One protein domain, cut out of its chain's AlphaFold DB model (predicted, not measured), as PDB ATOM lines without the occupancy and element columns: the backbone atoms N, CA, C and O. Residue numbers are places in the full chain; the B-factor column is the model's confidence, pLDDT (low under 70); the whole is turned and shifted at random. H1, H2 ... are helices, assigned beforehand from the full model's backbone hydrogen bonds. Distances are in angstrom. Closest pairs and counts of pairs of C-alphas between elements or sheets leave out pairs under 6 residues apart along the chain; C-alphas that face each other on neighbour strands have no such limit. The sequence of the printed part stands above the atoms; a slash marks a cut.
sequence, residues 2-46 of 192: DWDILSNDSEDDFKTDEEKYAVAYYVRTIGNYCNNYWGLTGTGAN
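What this domain is: This is residues 2 to 46 of the 192 residues of the protein "Peptidase C10 family protein" of Porphyromonas gingivalis JCVI SC001 (UniProt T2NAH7). What would one see first? Along the printed part, the short helix H1 and the loop after it sit at one end of a long helix, H2, which runs most of the longest axis; past its other end, residues 34 to 46 fold back on themselves in a loop hairpin. What is it made of? The printed part has 45 residues, with two named helices, H1 then H2, and no named strand; the class is all helix, with 21 residues, under half, in named elements. How spread out is it? It is loose and elongated, with a radius of gyration of the C-alphas of 12.2 A and spans of 32 by 21 by 16 A.

How they stand to each other: Where do the helices meet? H1, residues 3 to 6, touches H2, residues 17 to 33, with 5 pairs of C-alphas within 8 A. H2 touches H1 with residues 19 to 23 alone; the closest C-alphas of the two helices, those of Leu 6 and Val 23, are 6.1 A apart. What do the backbones show? In H2 every O i to N i+4 pair is within hydrogen-bond range; H1 is too short for such a pair, and its one O i to N i+3 pair is within range. What pairs after H2? Residues 37 to 38 pair with residues 43 to 44, antiparallel.

Where its parts are: Where is H1? Its four residues begin at C-alpha 3 (-38.689, -42.060, -30.019) and measure 4.9 A from first to last C-alpha. Where is H2? Its 17 residues measure 24.1 A, from C-alpha 17 (-28.984, -31.067, -37.260) to C-alpha 33 (-51.945, -36.080, -42.745).

The domain as a whole: How large is it? The two C-alphas farthest apart, those of Lys 15 and Asn 46, are 34.1 A apart. Is it continuous? The printed part has no cut, and H1 to H2 is a short link of 10 residues. Is confidence low anywhere? No printed residue is under 70, and the mean pLDDT of the printed part is 91.2.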
ATOM      1  N   ASP A   2     -37.732 -42.640 -34.436       86.50
ATOM      2  CA  ASP A   2     -36.822 -42.610 -33.298       86.50
ATOM      3  C   ASP A   2     -37.507 -41.872 -32.147       86.50
ATOM      4  O   ASP A   2     -37.710 -40.661 -32.212       86.50
ATOM      5  N   TRP A   3     -37.965 -42.627 -31.153       87.31
ATOM      6  CA  TRP A   3     -38.689 -42.060 -30.019       87.31
ATOM      7  C   TRP A   3     -37.765 -41.397 -29.006       87.31
ATOM      8  O   TRP A   3     -38.247 -40.543 -28.268       87.31
ATOM      9  N   ASP A   4     -36.472 -41.723 -29.001       89.94
ATOM     10  CA  ASP A   4     -35.518 -41.100 -28.085       89.94
ATOM     11  C   ASP A   4     -35.325 -39.630 -28.481       89.94
ATOM     12  O   ASP A   4     -35.415 -38.745 -27.639       89.94
ATOM     13  N   ILE A   5     -35.213 -39.354 -29.786       89.81
ATOM     14  CA  ILE A   5     -35.130 -37.984 -30.323       89.81
ATOM     15  C   ILE A   5     -36.450 -37.221 -30.136       89.81
ATOM     16  O   ILE A   5     -36.452 -36.043 -29.787       89.81
ATOM     17  N   LEU A   6     -37.592 -37.871 -30.391       87.44
ATOM     18  CA  LEU A   6     -38.908 -37.220 -30.305       87.44
ATOM     19  C   LEU A   6     -39.372 -36.945 -28.868       87.44
ATOM     20  O   LEU A   6     -40.370 -36.249 -28.697       87.44
ATOM     21  N   SER A   7     -38.681 -37.496 -27.867       88.50
ATOM     22  CA  SER A   7     -38.981 -37.286 -26.444       88.50
ATOM     23  C   SER A   7     -38.095 -36.218 -25.795       88.50
ATOM     24  O   SER A   7     -38.134 -36.064 -24.580       88.50
ATOM     25  N   ASN A   8     -37.291 -35.504 -26.583       88.44
ATOM     26  CA  ASN A   8     -36.554 -34.334 -26.116       88.44
ATOM     27  C   ASN A   8     -37.524 -33.189 -25.784       88.44
ATOM     28  O   ASN A   8     -38.387 -32.849 -26.597       88.44
ATOM     29  N   ASP A   9     -37.350 -32.579 -24.613       81.44
ATOM     30  CA  ASP A   9     -38.293 -31.596 -24.067       81.44
ATOM     31  C   ASP A   9     -37.987 -30.158 -24.512       81.44
ATOM     32  O   ASP A   9     -38.893 -29.326 -24.594       81.44
ATOM     33  N   SER A  10     -36.721 -29.847 -24.808       82.25
ATOM     34  CA  SER A  10     -36.271 -28.495 -25.147       82.25
ATOM     35  C   SER A  10     -35.425 -28.442 -26.419       82.25
ATOM     36  O   SER A  10     -34.833 -29.433 -26.845       82.25
ATOM     37  N   GLU A  11     -35.335 -27.258 -27.038       81.88
ATOM     38  CA  GLU A  11     -34.491 -27.048 -28.224       81.88
ATOM     39  C   GLU A  11     -33.024 -27.436 -27.966       81.88
ATOM     40  O   GLU A  11     -32.373 -28.030 -28.829       81.88
ATOM     41  N   ASP A  12     -32.525 -27.153 -26.761       86.19
ATOM     42  CA  ASP A  12     -31.146 -27.423 -26.360       86.19
ATOM     43  C   ASP A  12     -30.837 -28.927 -26.249       86.19
ATOM     44  O   ASP A  12     -29.664 -29.320 -26.226       86.19
ATOM     45  N   ASP A  13     -31.856 -29.790 -26.208       88.00
ATOM     46  CA  ASP A  13     -31.695 -31.243 -26.142       88.00
ATOM     47  C   ASP A  13     -31.346 -31.862 -27.500       88.00
ATOM     48  O   ASP A  13     -30.696 -32.908 -27.537       88.00
ATOM     49  N   PHE A  14     -31.666 -31.186 -28.609       89.12
ATOM     50  CA  PHE A  14     -31.296 -31.617 -29.958       89.12
ATOM     51  C   PHE A  14     -29.842 -31.224 -30.267       89.12
ATOM     52  O   PHE A  14     -29.523 -30.064 -30.541       89.12
ATOM     53  N   LYS A  15     -28.935 -32.204 -30.228       90.69
ATOM     54  CA  LYS A  15     -27.476 -32.029 -30.332       90.69
ATOM     55  C   LYS A  15     -26.977 -31.933 -31.766       90.69
ATOM     56  O   LYS A  15     -25.890 -31.399 -31.992       90.69
ATOM     57  N   THR A  16     -27.736 -32.459 -32.723       92.81
ATOM     58  CA  THR A  16     -27.349 -32.515 -34.137       92.81
ATOM     59  C   THR A  16     -28.424 -31.930 -35.044       92.81
ATOM     60  O   THR A  16     -29.602 -31.860 -34.683       92.81
ATOM     61  N   ASP A  17     -28.027 -31.516 -36.247       92.75
ATOM     62  CA  ASP A  17     -28.984 -31.067 -37.260       92.75
ATOM     63  C   ASP A  17     -29.899 -32.222 -37.685       92.75
ATOM     64  O   ASP A  17     -31.086 -32.013 -37.923       92.75
ATOM     65  N   GLU A  18     -29.390 -33.456 -37.721       92.06
ATOM     66  CA  GLU A  18     -30.167 -34.659 -38.016       92.06
ATOM     67  C   GLU A  18     -31.315 -34.876 -37.019       92.06
ATOM     68  O   GLU A  18     -32.435 -35.182 -37.432       92.06
ATOM     69  N   GLU A  19     -31.068 -34.670 -35.724       92.81
ATOM     70  CA  GLU A  19     -32.095 -34.751 -34.679       92.81
ATOM     71  C   GLU A  19     -33.172 -33.668 -34.858       92.81
ATOM     72  O   GLU A  19     -34.372 -33.960 -34.809       92.81
ATOM     73  N   LYS A  20     -32.760 -32.431 -35.172       91.50
ATOM     74  CA  LYS A  20     -33.683 -31.325 -35.487       91.50
ATOM     75  C   LYS A  20     -34.511 -31.621 -36.741       91.50
ATOM     76  O   LYS A  20     -35.722 -31.384 -36.770       91.50
ATOM     77  N   TYR A  21     -33.891 -32.187 -37.778       92.00
ATOM     78  CA  TYR A  21     -34.597 -32.603 -38.989       92.00
ATOM     79  C   TYR A  21     -35.581 -33.741 -38.721       92.00
ATOM     80  O   TYR A  21     -36.652 -33.753 -39.329       92.00
ATOM     81  N   ALA A  22     -35.268 -34.668 -37.813       92.38
ATOM     82  CA  ALA A  22     -36.163 -35.766 -37.465       92.38
ATOM     83  C   ALA A  22     -37.484 -35.256 -36.861       92.38
ATOM     84  O   ALA A  22     -38.559 -35.630 -37.345       92.38
ATOM     85  N   VAL A  23     -37.424 -34.352 -35.875       91.44
ATOM     86  CA  VAL A  23     -38.633 -33.760 -35.272       91.44
ATOM     87  C   VAL A  23     -39.387 -32.875 -36.269       91.44
ATOM     88  O   VAL A  23     -40.603 -33.023 -36.429       91.44
ATOM     89  N   ALA A  24     -38.686 -32.031 -37.034       91.94
ATOM     90  CA  ALA A  24     -39.311 -31.171 -38.038       91.94
ATOM     91  C   ALA A  24     -40.030 -31.987 -39.127       91.94
ATOM     92  O   ALA A  24     -41.161 -31.675 -39.514       91.94
ATOM     93  N   TYR A  25     -39.406 -33.071 -39.598       93.75
ATOM     94  CA  TYR A  25     -40.001 -33.982 -40.572       93.75
ATOM     95  C   TYR A  25     -41.237 -34.689 -40.008       93.75
ATOM     96  O   TYR A  25     -42.245 -34.827 -40.711       93.75
ATOM     97  N   TYR A  26     -41.196 -35.101 -38.739       93.31
ATOM     98  CA  TYR A  26     -42.334 -35.730 -38.077       93.31
ATOM     99  C   TYR A  26     -43.529 -34.775 -37.963       93.31
ATOM    100  O   TYR A  26     -44.625 -35.106 -38.429       93.31
ATOM    101  N   VAL A  27     -43.311 -33.554 -37.465       92.88
ATOM    102  CA  VAL A  27     -44.353 -32.516 -37.363       92.88
ATOM    103  C   VAL A  27     -44.920 -32.167 -38.743       92.88
ATOM    104  O   VAL A  27     -46.140 -32.106 -38.925       92.88
ATOM    105  N   ARG A  28     -44.062 -32.020 -39.765       95.62
ATOM    106  CA  ARG A  28     -44.491 -31.790 -41.156       95.62
ATOM    107  C   ARG A  28     -45.353 -32.938 -41.684       95.62
ATOM    108  O   ARG A  28     -46.337 -32.686 -42.383       95.62
ATOM    109  N   THR A  29     -44.995 -34.180 -41.363       95.88
ATOM    110  CA  THR A  29     -45.721 -35.388 -41.777       95.88
ATOM    111  C   THR A  29     -47.101 -35.456 -41.133       95.88
ATOM    112  O   THR A  29     -48.086 -35.646 -41.850       95.88
ATOM    113  N   ILE A  30     -47.201 -35.218 -39.821       95.88
ATOM    114  CA  ILE A  30     -48.494 -35.123 -39.125       95.88
ATOM    115  C   ILE A  30     -49.342 -34.014 -39.748       95.88
ATOM    116  O   ILE A  30     -50.489 -34.258 -40.114       95.88
ATOM    117  N   GLY A  31     -48.772 -32.823 -39.949       96.62
ATOM    118  CA  GLY A  31     -49.497 -31.708 -40.555       96.62
ATOM    119  C   GLY A  31     -49.994 -32.008 -41.975       96.62
ATOM    120  O   GLY A  31     -51.089 -31.596 -42.347       96.62
ATOM    121  N   ASN A  32     -49.234 -32.770 -42.769       97.06
ATOM    122  CA  ASN A  32     -49.699 -33.260 -44.069       97.06
ATOM    123  C   ASN A  32     -50.875 -34.229 -43.935       97.06
ATOM    124  O   ASN A  32     -51.833 -34.121 -44.691       97.06
ATOM    125  N   TYR A  33     -50.826 -35.165 -42.986       97.75
ATOM    126  CA  TYR A  33     -51.945 -36.080 -42.745       97.75
ATOM    127  C   TYR A  33     -53.192 -35.346 -42.246       97.75
ATOM    128  O   TYR A  33     -54.303 -35.739 -42.594       97.75
ATOM    129  N   CYS A  34     -53.007 -34.256 -41.502       97.31
ATOM    130  CA  CYS A  34     -54.078 -33.371 -41.062       97.31
ATOM    131  C   CYS A  34     -54.585 -32.408 -42.149       97.31
ATOM    132  O   CYS A  34     -55.492 -31.626 -41.878       97.31
ATOM    133  N   ASN A  35     -54.037 -32.448 -43.372       96.75
ATOM    134  CA  ASN A  35     -54.346 -31.491 -44.438       96.75
ATOM    135  C   ASN A  35     -54.229 -30.031 -43.967       96.75
ATOM    136  O   ASN A  35     -55.111 -29.214 -44.236       96.75
ATOM    137  N   ASN A  36     -53.156 -29.713 -43.237       95.69
ATOM    138  CA  ASN A  36     -52.927 -28.372 -42.717       95.69
ATOM    139  C   ASN A  36     -53.009 -27.311 -43.827       95.69
ATOM    140  O   ASN A  36     -52.367 -27.421 -44.876       95.69
ATOM    141  N   TYR A  37     -53.730 -26.235 -43.535       94.75
ATOM    142  CA  TYR A  37     -53.626 -24.963 -44.229       94.75
ATOM    143  C   TYR A  37     -52.416 -24.221 -43.661       94.75
ATOM    144  O   TYR A  37     -52.481 -23.642 -42.578       94.75
ATOM    145  N   TRP A  38     -51.295 -24.296 -44.373       94.25
ATOM    146  CA  TRP A  38     -50.042 -23.653 -43.983       94.25
ATOM    147  C   TRP A  38     -50.093 -22.159 -44.303       94.25
ATOM    148  O   TRP A  38     -50.308 -21.779 -45.456       94.25
ATOM    149  N   GLY A  39     -49.877 -21.317 -43.297       91.25
ATOM    150  CA  GLY A  39     -49.832 -19.865 -43.438       91.25
ATOM    151  C   GLY A  39     -48.623 -19.260 -42.730       91.25
ATOM    152  O   GLY A  39     -48.009 -19.885 -41.868       91.25
ATOM    153  N   LEU A  40     -48.285 -18.022 -43.099       86.56
ATOM    154  CA  LEU A  40     -47.133 -17.299 -42.543       86.56
ATOM    155  C   LEU A  40     -47.326 -16.900 -41.073       86.56
ATOM    156  O   LEU A  40     -46.355 -16.807 -40.334       86.56
ATOM    157  N   THR A  41     -48.568 -16.647 -40.661       85.25
ATOM    158  CA  THR A  41     -48.919 -16.171 -39.311       85.25
ATOM    159  C   THR A  41     -49.770 -17.173 -38.531       85.25
ATOM    160  O   THR A  41     -50.235 -16.865 -37.439       85.25
ATOM    161  N   GLY A  42     -50.011 -18.356 -39.095       84.38
ATOM    162  CA  GLY A  42     -50.835 -19.386 -38.479       84.38
ATOM    163  C   GLY A  42     -50.965 -20.611 -39.373       84.38
ATOM    164  O   GLY A  42     -50.990 -20.502 -40.598       84.38
ATOM    165  N   THR A  43     -51.052 -21.778 -38.744       91.12
ATOM    166  CA  THR A  43     -51.349 -23.049 -39.407       91.12
ATOM    167  C   THR A  43     -52.563 -23.665 -38.730       91.12
ATOM    168  O   THR A  43     -52.653 -23.660 -37.506       91.12
ATOM    169  N   GLY A  44     -53.496 -24.192 -39.516       91.25
ATOM    170  CA  GLY A  44     -54.717 -24.795 -38.991       91.25
ATOM    171  C   GLY A  44     -55.139 -26.021 -39.782       91.25
ATOM    172  O   GLY A  44     -54.771 -26.183 -40.942       91.25
ATOM    173  N   ALA A  45     -55.945 -26.871 -39.161       93.62
ATOM    174  CA  ALA A  45     -56.563 -28.024 -39.797       93.62
ATOM    175  C   ALA A  45     -58.012 -28.156 -39.342       93.62
ATOM    176  O   ALA A  45     -58.400 -27.666 -38.282       93.62
ATOM    177  N   ASN A  46     -58.811 -28.858 -40.140       94.38
ATOM    178  CA  ASN A  46     -60.139 -29.262 -39.714       94.38
ATOM    179  C   ASN A  46     -60.008 -30.364 -38.636       94.38
ATOM    180  O   ASN A  46     -59.515 -31.444 -38.961       94.38
TER     181      ASN A  46